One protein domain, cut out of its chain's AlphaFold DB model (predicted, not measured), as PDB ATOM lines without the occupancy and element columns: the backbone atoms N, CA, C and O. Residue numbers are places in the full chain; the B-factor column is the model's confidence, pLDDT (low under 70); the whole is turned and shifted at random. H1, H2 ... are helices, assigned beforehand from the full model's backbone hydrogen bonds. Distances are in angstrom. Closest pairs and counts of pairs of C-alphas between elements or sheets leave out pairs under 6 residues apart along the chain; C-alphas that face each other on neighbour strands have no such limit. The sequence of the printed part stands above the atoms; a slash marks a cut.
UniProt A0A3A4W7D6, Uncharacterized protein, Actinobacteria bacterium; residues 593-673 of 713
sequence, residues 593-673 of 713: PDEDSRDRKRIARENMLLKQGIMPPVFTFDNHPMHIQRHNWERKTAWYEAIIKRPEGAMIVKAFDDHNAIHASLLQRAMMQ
ATOM      1  N   PRO A 593      29.134  84.673  19.852       49.12
ATOM      2  CA  PRO A 593      28.417  83.746  19.010       49.12
ATOM      3  C   PRO A 593      29.030  83.890  17.624       49.12
ATOM      4  O   PRO A 593      28.800  84.905  16.973       49.12
ATOM      5  N   ASP A 594      29.807  82.882  17.225       56.50
ATOM      6  CA  ASP A 594      30.305  82.683  15.865       56.50
ATOM      7  C   ASP A 594      29.204  83.151  14.901       56.50
ATOM      8  O   ASP A 594      28.033  82.813  15.143       56.50
ATOM      9  N   GLU A 595      29.512  83.984  13.903       57.44
ATOM     10  CA  GLU A 595      28.494  84.544  12.987       57.44
ATOM     11  C   GLU A 595      27.602  83.415  12.436       57.44
ATOM     12  O   GLU A 595      26.367  83.493  12.467       57.44
ATOM     13  N   ASP A 596      28.233  82.273  12.151       61.41
ATOM     14  CA  ASP A 596      27.615  81.008  11.769       61.41
ATOM     15  C   ASP A 596      26.546  80.507  12.757       61.41
ATOM     16  O   ASP A 596      25.527  79.944  12.359       61.41
ATOM     17  N   SER A 597      26.720  80.693  14.067       65.06
ATOM     18  CA  SER A 597      25.754  80.255  15.082       65.06
ATOM     19  C   SER A 597      24.473  81.098  15.092       65.06
ATOM     20  O   SER A 597      23.388  80.561  15.345       65.06
ATOM     21  N   ARG A 598      24.563  82.408  14.821       68.88
ATOM     22  CA  ARG A 598      23.392  83.301  14.749       68.88
ATOM     23  C   ARG A 598      22.581  83.005  13.497       68.88
ATOM     24  O   ARG A 598      21.357  82.861  13.587       68.88
ATOM     25  N   ASP A 599      23.271  82.821  12.381       75.62
ATOM     26  CA  ASP A 599      22.652  82.466  11.112       75.62
ATOM     27  C   ASP A 599      22.005  81.077  11.176       75.62
ATOM     28  O   ASP A 599      20.844  80.931  10.805       75.62
ATOM     29  N   ARG A 600      22.645  80.070  11.790       74.31
ATOM     30  CA  ARG A 600      22.014  78.750  12.022       74.31
ATOM     31  C   ARG A 600      20.691  78.836  12.785       74.31
ATOM     32  O   ARG A 600      19.720  78.182  12.400       74.31
ATOM     33  N   LYS A 601      20.621  79.640  13.853       72.31
ATOM     34  CA  LYS A 601      19.380  79.835  14.635       72.31
ATOM     35  C   LYS A 601      18.304  80.527  13.815       72.31
ATOM     36  O   LYS A 601      17.115  80.234  13.948       72.31
ATOM     37  N   ARG A 602      18.703  81.477  12.975       80.94
ATOM     38  CA  ARG A 602      17.775  82.143  12.077       80.94
ATOM     39  C   ARG A 602      17.240  81.192  11.012       80.94
ATOM     40  O   ARG A 602      16.024  81.113  10.882       80.94
ATOM     41  N   ILE A 603      18.104  80.411  10.367       81.75
ATOM     42  CA  ILE A 603      17.709  79.370   9.412       81.75
ATOM     43  C   ILE A 603      16.710  78.399  10.050       81.75
ATOM     44  O   ILE A 603      15.729  78.023   9.419       81.75
ATOM     45  N   ALA A 604      16.909  78.013  11.315       76.31
ATOM     46  CA  ALA A 604      15.965  77.151  12.027       76.31
ATOM     47  C   ALA A 604      14.569  77.792  12.176       76.31
ATOM     48  O   ALA A 604      13.560  77.128  11.935       76.31
ATOM     49  N   ARG A 605      14.496  79.093  12.503       77.56
ATOM     50  CA  ARG A 605      13.226  79.843  12.556       77.56
ATOM     51  C   ARG A 605      12.578  79.977  11.179       77.56
ATOM     52  O   ARG A 605      11.371  79.793  11.058       77.56
ATOM     53  N   GLU A 606      13.369  80.252  10.145       83.12
ATOM     54  CA  GLU A 606      12.893  80.318   8.759       83.12
ATOM     55  C   GLU A 606      12.357  78.966   8.290       83.12
ATOM     56  O   GLU A 606      11.261  78.907   7.746       83.12
ATOM     57  N   ASN A 607      13.049  77.868   8.599       81.38
ATOM     58  CA  ASN A 607      12.558  76.515   8.345       81.38
ATOM     59  C   ASN A 607      11.217  76.264   9.037       81.38
ATOM     60  O   ASN A 607      10.342  75.647   8.443       81.38
ATOM     61  N   MET A 608      11.023  76.746  10.265       75.62
ATOM     62  CA  MET A 608       9.747  76.592  10.966       75.62
ATOM     63  C   MET A 608       8.605  77.369  10.296       75.62
ATOM     64  O   MET A 608       7.488  76.861  10.225       75.62
ATOM     65  N   LEU A 609       8.884  78.557   9.752       79.88
ATOM     66  CA  LEU A 609       7.917  79.343   8.975       79.88
ATOM     67  C   LEU A 609       7.621  78.698   7.612       79.88
ATOM     68  O   LEU A 609       6.457  78.557   7.236       79.88
ATOM     69  N   LEU A 610       8.651  78.202   6.923       82.44
ATOM     70  CA  LEU A 610       8.514  77.475   5.658       82.44
ATOM     71  C   LEU A 610       7.706  76.182   5.830       82.44
ATOM     72  O   LEU A 610       6.885  75.850   4.980       82.44
ATOM     73  N   LYS A 611       7.862  75.488   6.967       78.69
ATOM     74  CA  LYS A 611       7.042  74.324   7.354       78.69
ATOM     75  C   LYS A 611       5.551  74.659   7.480       78.69
ATOM     76  O   LYS A 611       4.722  73.773   7.297       78.69
ATOM     77  N   GLN A 612       5.209  75.917   7.757       78.00
ATOM     78  CA  GLN A 612       3.833  76.425   7.815       78.00
ATOM     79  C   GLN A 612       3.352  77.000   6.468       78.00
ATOM     80  O   GLN A 612       2.241  77.515   6.388       78.00
ATOM     81  N   GLY A 613       4.175  76.938   5.411       75.75
ATOM     82  CA  GLY A 613       3.874  77.525   4.101       75.75
ATOM     83  C   GLY A 613       4.003  79.052   4.055       75.75
ATOM     84  O   GLY A 613       3.571  79.673   3.084       75.75
ATOM     85  N   ILE A 614       4.586  79.667   5.088       81.44
ATOM     86  CA  ILE A 614       4.795  81.115   5.180       81.44
ATOM     87  C   ILE A 614       6.204  81.429   4.679       81.44
ATOM     88  O   ILE A 614       7.181  80.876   5.180       81.44
ATOM     89  N   MET A 615       6.315  82.333   3.704       81.12
ATOM     90  CA  MET A 615       7.602  82.770   3.156       81.12
ATOM     91  C   MET A 615       8.236  83.827   4.079       81.12
ATOM     92  O   MET A 615       7.661  84.908   4.239       81.12
ATOM     93  N   PRO A 616       9.391  83.546   4.706       84.88
ATOM     94  CA  PRO A 616      10.079  84.528   5.530       84.88
ATOM     95  C   PRO A 616      10.843  85.551   4.667       84.88
ATOM     96  O   PRO A 616      11.232  85.249   3.539       84.88
ATOM     97  N   PRO A 617      11.082  86.771   5.178       82.50
ATOM     98  CA  PRO A 617      11.879  87.766   4.469       82.50
ATOM     99  C   PRO A 617      13.368  87.386   4.460       82.50
ATOM    100  O   PRO A 617      13.943  87.076   5.504       82.50
ATOM    101  N   VAL A 618      13.998  87.466   3.284       84.00
ATOM    102  CA  VAL A 618      15.450  87.299   3.102       84.00
ATOM    103  C   VAL A 618      16.134  88.659   3.214       84.00
ATOM    104  O   VAL A 618      15.697  89.621   2.574       84.00
ATOM    105  N   PHE A 619      17.215  88.751   3.990       83.62
ATOM    106  CA  PHE A 619      17.988  89.984   4.133       83.62
ATOM    107  C   PHE A 619      19.353  89.870   3.448       83.62
ATOM    108  O   PHE A 619      19.862  88.789   3.174       83.62
ATOM    109  N   THR A 620      19.960  91.016   3.145       77.50
ATOM    110  CA  THR A 620      21.229  91.095   2.402       77.50
ATOM    111  C   THR A 620      22.464  90.744   3.229       77.50
ATOM    112  O   THR A 620      23.537  90.595   2.662       77.50
ATOM    113  N   PHE A 621      22.338  90.680   4.555       80.06
ATOM    114  CA  PHE A 621      23.434  90.362   5.477       80.06
ATOM    115  C   PHE A 621      23.476  88.877   5.867       80.06
ATOM    116  O   PHE A 621      24.281  88.496   6.707       80.06
ATOM    117  N   ASP A 622      22.608  88.051   5.280       80.81
ATOM    118  CA  ASP A 622      22.516  86.628   5.597       80.81
ATOM    119  C   ASP A 622      23.640  85.844   4.914       80.81
ATOM    120  O   ASP A 622      23.969  86.093   3.749       80.81
ATOM    121  N   ASN A 623      24.171  84.815   5.578       84.38
ATOM    122  CA  ASN A 623      25.064  83.853   4.937       84.38
ATOM    123  C   ASN A 623      24.277  82.957   3.955       84.38
ATOM    124  O   ASN A 623      23.860  81.835   4.267       84.38
ATOM    125  N   HIS A 624      24.045  83.469   2.741       85.88
ATOM    126  CA  HIS A 624      23.242  82.795   1.716       85.88
ATOM    127  C   HIS A 624      23.722  81.366   1.374       85.88
ATOM    128  O   HIS A 624      22.859  80.492   1.239       85.88
ATOM    129  N   PRO A 625      25.037  81.067   1.268       85.31
ATOM    130  CA  PRO A 625      25.519  79.696   1.083       85.31
ATOM    131  C   PRO A 625      25.046  78.730   2.177       85.31
ATOM    132  O   PRO A 625      24.583  77.627   1.870       85.31
ATOM    133  N   MET A 626      25.105  79.152   3.445       82.12
ATOM    134  CA  MET A 626      24.699  78.314   4.573       82.12
ATOM    135  C   MET A 626      23.179  78.094   4.616       82.12
ATOM    136  O   MET A 626      22.734  76.967   4.856       82.12
ATOM    137  N   HIS A 627      22.380  79.127   4.318       85.75
ATOM    138  CA  HIS A 627      20.922  79.000   4.180       85.75
ATOM    139  C   HIS A 627      20.556  77.935   3.136       85.75
ATOM    140  O   HIS A 627      19.838  76.985   3.453       85.75
ATOM    141  N   ILE A 628      21.121  78.011   1.924       86.19
ATOM    142  CA  ILE A 628      20.842  77.048   0.842       86.19
ATOM    143  C   ILE A 628      21.204  75.621   1.267       86.19
ATOM    144  O   ILE A 628      20.415  74.692   1.077       86.19
ATOM    145  N   GLN A 629      22.389  75.425   1.851       85.44
ATOM    146  CA  GLN A 629      22.829  74.102   2.289       85.44
ATOM    147  C   GLN A 629      21.868  73.507   3.323       85.44
ATOM    148  O   GLN A 629      21.515  72.328   3.239       85.44
ATOM    149  N   ARG A 630      21.420  74.313   4.288       83.19
ATOM    150  CA  ARG A 630      20.601  73.847   5.406       83.19
ATOM    151  C   ARG A 630      19.120  73.700   5.046       83.19
ATOM    152  O   ARG A 630      18.507  72.732   5.489       83.19
ATOM    153  N   HIS A 631      18.559  74.557   4.195       87.12
ATOM    154  CA  HIS A 631      17.233  74.328   3.611       87.12
ATOM    155  C   HIS A 631      17.226  73.037   2.781       87.12
ATOM    156  O   HIS A 631      16.326  72.215   2.922       87.12
ATOM    157  N   ASN A 632      18.270  72.790   1.979       86.31
ATOM    158  CA  ASN A 632      18.412  71.530   1.244       86.31
ATOM    159  C   ASN A 632      18.612  70.317   2.160       86.31
ATOM    160  O   ASN A 632      18.185  69.219   1.812       86.31
ATOM    161  N   TRP A 633      19.240  70.492   3.324       82.19
ATOM    162  CA  TRP A 633      19.301  69.450   4.348       82.19
ATOM    163  C   TRP A 633      17.901  69.097   4.863       82.19
ATOM    164  O   TRP A 633      17.547  67.923   4.895       82.19
ATOM    165  N   GLU A 634      17.077  70.095   5.198       80.38
ATOM    166  CA  GLU A 634      15.679  69.871   5.600       80.38
ATOM    167  C   GLU A 634      14.850  69.218   4.488       80.38
ATOM    168  O   GLU A 634      14.054  68.325   4.765       80.38
ATOM    169  N   ARG A 635      15.077  69.573   3.218       80.94
ATOM    170  CA  ARG A 635      14.412  68.927   2.069       80.94
ATOM    171  C   ARG A 635      14.738  67.439   1.924       80.94
ATOM    172  O   ARG A 635      13.979  66.715   1.291       80.94
ATOM    173  N   LYS A 636      15.856  66.979   2.491       81.19
ATOM    174  CA  LYS A 636      16.256  65.562   2.513       81.19
ATOM    175  C   LYS A 636      15.705  64.804   3.725       81.19
ATOM    176  O   LYS A 636      16.051  63.643   3.922       81.19
ATOM    177  N   THR A 637      14.901  65.446   4.572       74.31
ATOM    178  CA  THR A 637      14.277  64.776   5.719       74.31
ATOM    179  C   THR A 637      13.064  63.955   5.281       74.31
ATOM    180  O   THR A 637      12.335  64.334   4.364       74.31
ATOM    181  N   ALA A 638      12.792  62.861   5.998       69.12
ATOM    182  CA  ALA A 638      11.622  62.011   5.760       69.12
ATOM    183  C   ALA A 638      10.288  62.782   5.859       69.12
ATOM    184  O   ALA A 638       9.323  62.465   5.164       69.12
ATOM    185  N   TRP A 639      10.243  63.834   6.686       74.56
ATOM    186  CA  TRP A 639       9.100  64.746   6.790       74.56
ATOM    187  C   TRP A 639       8.782  65.433   5.451       74.56
ATOM    188  O   TRP A 639       7.623  65.463   5.038       74.56
ATOM    189  N   TYR A 640       9.800  65.934   4.742       75.12
ATOM    190  CA  TYR A 640       9.606  66.617   3.459       75.12
ATOM    191  C   TYR A 640       9.111  65.640   2.384       75.12
ATOM    192  O   TYR A 640       8.175  65.944   1.644       75.12
ATOM    193  N   GLU A 641       9.660  64.422   2.357       76.31
ATOM    194  CA  GLU A 641       9.212  63.351   1.458       76.31
ATOM    195  C   GLU A 641       7.752  62.935   1.702       76.31
ATOM    196  O   GLU A 641       7.016  62.646   0.753       76.31
ATOM    197  N   ALA A 642       7.309  62.921   2.962       73.00
ATOM    198  CA  ALA A 642       5.927  62.619   3.322       73.00
ATOM    199  C   ALA A 642       4.953  63.722   2.877       73.00
ATOM    200  O   ALA A 642       3.833  63.426   2.455       73.00
ATOM    201  N   ILE A 643       5.377  64.986   2.934       77.12
ATOM    202  CA  ILE A 643       4.554  66.135   2.543       77.12
ATOM    203  C   ILE A 643       4.380  66.241   1.037       77.12
ATOM    204  O   ILE A 643       3.276  66.544   0.598       77.12
ATOM    205  N   ILE A 644       5.404  65.922   0.239       76.44
ATOM    206  CA  ILE A 644       5.293  65.894  -1.231       76.44
ATOM    207  C   ILE A 644       4.142  64.981  -1.691       76.44
ATOM    208  O   ILE A 644       3.510  65.238  -2.712       76.44
ATOM    209  N   LYS A 645       3.841  63.924  -0.926       75.44
ATOM    210  CA  LYS A 645       2.761  62.972  -1.227       75.44
ATOM    211  C   LYS A 645       1.362  63.495  -0.873       75.44
ATOM    212  O   LYS A 645       0.379  62.890  -1.294       75.44
ATOM    213  N   ARG A 646       1.248  64.580  -0.098       78.06
ATOM    214  CA  ARG A 646      -0.030  65.187   0.307       78.06
ATOM    215  C   ARG A 646      -0.382  66.369  -0.611       78.06
ATOM    216  O   ARG A 646       0.509  67.124  -0.989       78.06
ATOM    217  N   PRO A 647      -1.671  66.604  -0.919       69.75
ATOM    218  CA  PRO A 647      -2.092  67.714  -1.782       69.75
ATOM    219  C   PRO A 647      -1.756  69.104  -1.206       69.75
ATOM    220  O   PRO A 647      -1.467  70.029  -1.961       69.75
ATOM    221  N   GLU A 648      -1.702  69.245   0.121       66.75
ATOM    222  CA  GLU A 648      -1.292  70.480   0.814       66.75
ATOM    223  C   GLU A 648       0.218  70.767   0.701       66.75
ATOM    224  O   GLU A 648       0.666  71.897   0.894       66.75
ATOM    225  N   GLY A 649       1.023  69.763   0.334       72.75
ATOM    226  CA  GLY A 649       2.476  69.888   0.255       72.75
ATOM    227  C   GLY A 649       2.979  70.740  -0.902       72.75
ATOM    228  O   GLY A 649       4.081  71.278  -0.817       72.75
ATOM    229  N   ALA A 650       2.175  70.937  -1.950       76.50
ATOM    230  CA  ALA A 650       2.562  71.741  -3.108       76.50
ATOM    231  C   ALA A 650       2.895  73.197  -2.730       76.50
ATOM    232  O   ALA A 650       3.821  73.787  -3.288       76.50
ATOM    233  N   MET A 651       2.184  73.762  -1.747       78.50
ATOM    234  CA  MET A 651       2.423  75.127  -1.273       78.50
ATOM    235  C   MET A 651       3.736  75.235  -0.485       78.50
ATOM    236  O   MET A 651       4.489  76.188  -0.668       78.50
ATOM    237  N   ILE A 652       4.043  74.231   0.338       81.62
ATOM    238  CA  ILE A 652       5.275  74.165   1.138       81.62
ATOM    239  C   ILE A 652       6.492  73.948   0.232       81.62
ATOM    240  O   ILE A 652       7.502  74.630   0.385       81.62
ATOM    241  N   VAL A 653       6.390  73.042  -0.748       83.38
ATOM    242  CA  VAL A 653       7.452  72.800  -1.739       83.38
ATOM    243  C   VAL A 653       7.769  74.082  -2.500       83.38
ATOM    244  O   VAL A 653       8.931  74.473  -2.592       83.38
ATOM    245  N   LYS A 654       6.728  74.786  -2.963       84.81
ATOM    246  CA  LYS A 654       6.887  76.070  -3.639       84.81
ATOM    247  C   LYS A 654       7.544  77.116  -2.735       84.81
ATOM    248  O   LYS A 654       8.447  77.805  -3.187       84.81
ATOM    249  N   ALA A 655       7.160  77.196  -1.459       85.12
ATOM    250  CA  ALA A 655       7.786  78.115  -0.509       85.12
ATOM    251  C   ALA A 655       9.289  77.828  -0.318       85.12
ATOM    252  O   ALA A 655      10.085  78.764  -0.316       85.12
ATOM    253  N   PHE A 656       9.695  76.557  -0.207       87.19
ATOM    254  CA  PHE A 656      11.112  76.176  -0.115       87.19
ATOM    255  C   PHE A 656      11.895  76.487  -1.397       87.19
ATOM    256  O   PHE A 656      13.033  76.951  -1.318       87.19
ATOM    257  N   ASP A 657      11.311  76.226  -2.569       87.44
ATOM    258  CA  ASP A 657      11.957  76.491  -3.857       87.44
ATOM    259  C   ASP A 657      12.086  77.996  -4.133       87.44
ATOM    260  O   ASP A 657      13.173  78.451  -4.491       87.44
ATOM    261  N   ASP A 658      11.031  78.776  -3.883       87.12
ATOM    262  CA  ASP A 658      11.036  80.234  -4.035       87.12
ATOM    263  C   ASP A 658      12.028  80.885  -3.051       87.12
ATOM    264  O   ASP A 658      12.827  81.736  -3.444       87.12
ATOM    265  N   HIS A 659      12.057  80.440  -1.788       87.88
ATOM    266  CA  HIS A 659      12.996  80.948  -0.778       87.88
ATOM    267  C   HIS A 659      14.456  80.650  -1.148       87.88
ATOM    268  O   HIS A 659      15.304  81.547  -1.149       87.88
ATOM    269  N   ASN A 660      14.758  79.414  -1.563       88.38
ATOM    270  CA  ASN A 660      16.095  79.049  -2.037       88.38
ATOM    271  C   ASN A 660      16.493  79.804  -3.316       88.38
ATOM    272  O   ASN A 660      17.663  80.166  -3.469       88.38
ATOM    273  N   ALA A 661      15.546  80.072  -4.221       87.88
ATOM    274  CA  ALA A 661      15.792  80.855  -5.429       87.88
ATOM    275  C   ALA A 661      16.163  82.310  -5.099       87.88
ATOM    276  O   ALA A 661      17.076  82.863  -5.717       87.88
ATOM    277  N   ILE A 662      15.530  82.911  -4.086       87.56
ATOM    278  CA  ILE A 662      15.878  84.257  -3.611       87.56
ATOM    279  C   ILE A 662      17.312  84.273  -3.063       87.56
ATOM    280  O   ILE A 662      18.114  85.098  -3.512       87.56
ATOM    281  N   HIS A 663      17.686  83.327  -2.190       88.19
ATOM    282  CA  HIS A 663      19.065  83.204  -1.692       88.19
ATOM    283  C   HIS A 663      20.086  82.990  -2.824       88.19
ATOM    284  O   HIS A 663      21.150  83.611  -2.823       88.19
ATOM    285  N   ALA A 664      19.761  82.164  -3.826       86.31
ATOM    286  CA  ALA A 664      20.626  81.931  -4.983       86.31
ATOM    287  C   ALA A 664      20.799  83.189  -5.854       86.31
ATOM    288  O   ALA A 664      21.907  83.471  -6.316       86.31
ATOM    289  N   SER A 665      19.732  83.972  -6.043       86.44
ATOM    290  CA  SER A 665      19.768  85.218  -6.819       86.44
ATOM    291  C   SER A 665      20.628  86.298  -6.150       86.44
ATOM    292  O   SER A 665      21.406  86.981  -6.820       86.44
ATOM    293  N   LEU A 666      20.552  86.413  -4.819       85.62
ATOM    294  CA  LEU A 666      21.366  87.343  -4.037       85.62
ATOM    295  C   LEU A 666      22.835  86.916  -4.015       85.62
ATOM    296  O   LEU A 666      23.711  87.758  -4.208       85.62
ATOM    297  N   LEU A 667      23.106  85.613  -3.895       85.88
ATOM    298  CA  LEU A 667      24.460  85.071  -3.986       85.88
ATOM    299  C   LEU A 667      25.094  85.345  -5.360       85.88
ATOM    300  O   LEU A 667      26.234  85.802  -5.433       85.88
ATOM    301  N   GLN A 668      24.353  85.132  -6.454       84.19
ATOM    302  CA  GLN A 668      24.825  85.456  -7.806       84.19
ATOM    303  C   GLN A 668      25.082  86.953  -7.984       84.19
ATOM    304  O   GLN A 668      26.099  87.339  -8.563       84.19
ATOM    305  N   ARG A 669      24.195  87.808  -7.463       82.62
ATOM    306  CA  ARG A 669      24.363  89.264  -7.517       82.62
ATOM    307  C   ARG A 669      25.600  89.722  -6.743       82.62
ATOM    308  O   ARG A 669      26.344  90.560  -7.249       82.62
ATOM    309  N   ALA A 670      25.850  89.140  -5.570       79.00
ATOM    310  CA  ALA A 670      27.053  89.394  -4.781       79.00
ATOM    311  C   ALA A 670      28.327  88.948  -5.524       79.00
ATOM    312  O   ALA A 670      29.292  89.707  -5.597       79.00
ATOM    313  N   MET A 671      28.313  87.772  -6.168       78.62
ATOM    314  CA  MET A 671      29.437  87.287  -6.986       78.62
ATOM    315  C   MET A 671      29.713  88.174  -8.211       78.62
ATOM    316  O   MET A 671      30.868  88.467  -8.516       78.62
ATOM    317  N   MET A 672      28.672  88.644  -8.908       77.56
ATOM    318  CA  MET A 672      28.831  89.561 -10.045       77.56
ATOM    319  C   MET A 672      29.389  90.926  -9.618       77.56
ATOM    320  O   MET A 672      30.224  91.489 -10.322       77.56
ATOM    321  N   GLN A 673      28.969  91.449  -8.462       69.19
ATOM    322  CA  GLN A 673      29.503  92.701  -7.915       69.19
ATOM    323  C   GLN A 673      30.959  92.565  -7.454       69.19
ATOM    324  O   GLN A 673      31.763  93.455  -7.732       69.19
TER     325      GLN A 673
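AT A GLANCE: This is residues 593 to 673 of the 713 residues of an uncharacterized protein of Actinobacteria bacterium (UniProt A0A3A4W7D6). Three helices, H1, H2 and H4, make a bundle in which H2 packs along the longer H4 and H1 slants along H2, reaching H4 only with residues 610 to 611. The short H3 sits at one end of the bundle, and residues 612 to 623 run back along it from the end of H1 to the start of H2. The printed part has 81 residues with four named helices, in the order H1, H2, H3, H4, and no named strand; the class is all helix. It is compact, with a radius of gyration of the C-alphas of 13.0 A, and spans 40 by 29 by 19 A.

IN THESE COORDINATES: H1 is residues 595 to 611, 24.4 A from its first C-alpha at (28.494, 84.544, 12.987) to its last. H2 is residues 624 to 635, 16.4 A. H3 is residues 638 to 644, 10.2 A. H4 is residues 649 to 673, 36.3 A, and ends with C-alpha 673 at (29.503, 92.701, -7.915).

HOW THE PARTS SIT: H4 is the hub, touching three helices. H1 touches H2 at a steep tilt of 43 degrees, the same way; their closest C-alphas, of Ile 603 and His 627, are 6.2 A apart. H1 touches H4 at 33 degrees, only just a shallow tilt, opposite ways, the closest C-alphas being those of Leu 610 and Ala 655, 6.2 A. H2 touches residues 656 to 667 of H4 at a shallow tilt of 21 degrees, opposite ways; the closest C-alphas, of His 624 and His 663, are 5.4 A apart. H3 and H4 touch only at the corner, and only just, with 3 pairs of C-alphas within 8 A, the closest being Ile 643 and Gly 649 at 4.9 A. H1 and H3 are apart. In H1, H2, H3 and H4 every O i to N i+4 pair is within hydrogen-bond range.

THE WHOLE: The C-alphas farthest apart, of Arg 646 and Gln 673, are 41.2 A apart. The printed part has no cut. The link from H1 to H2 is long; the other two are tight. The mean pLDDT of the printed part is 79.1, and residues 593 to 598, 638, 647 to 648 and 673 are under 70.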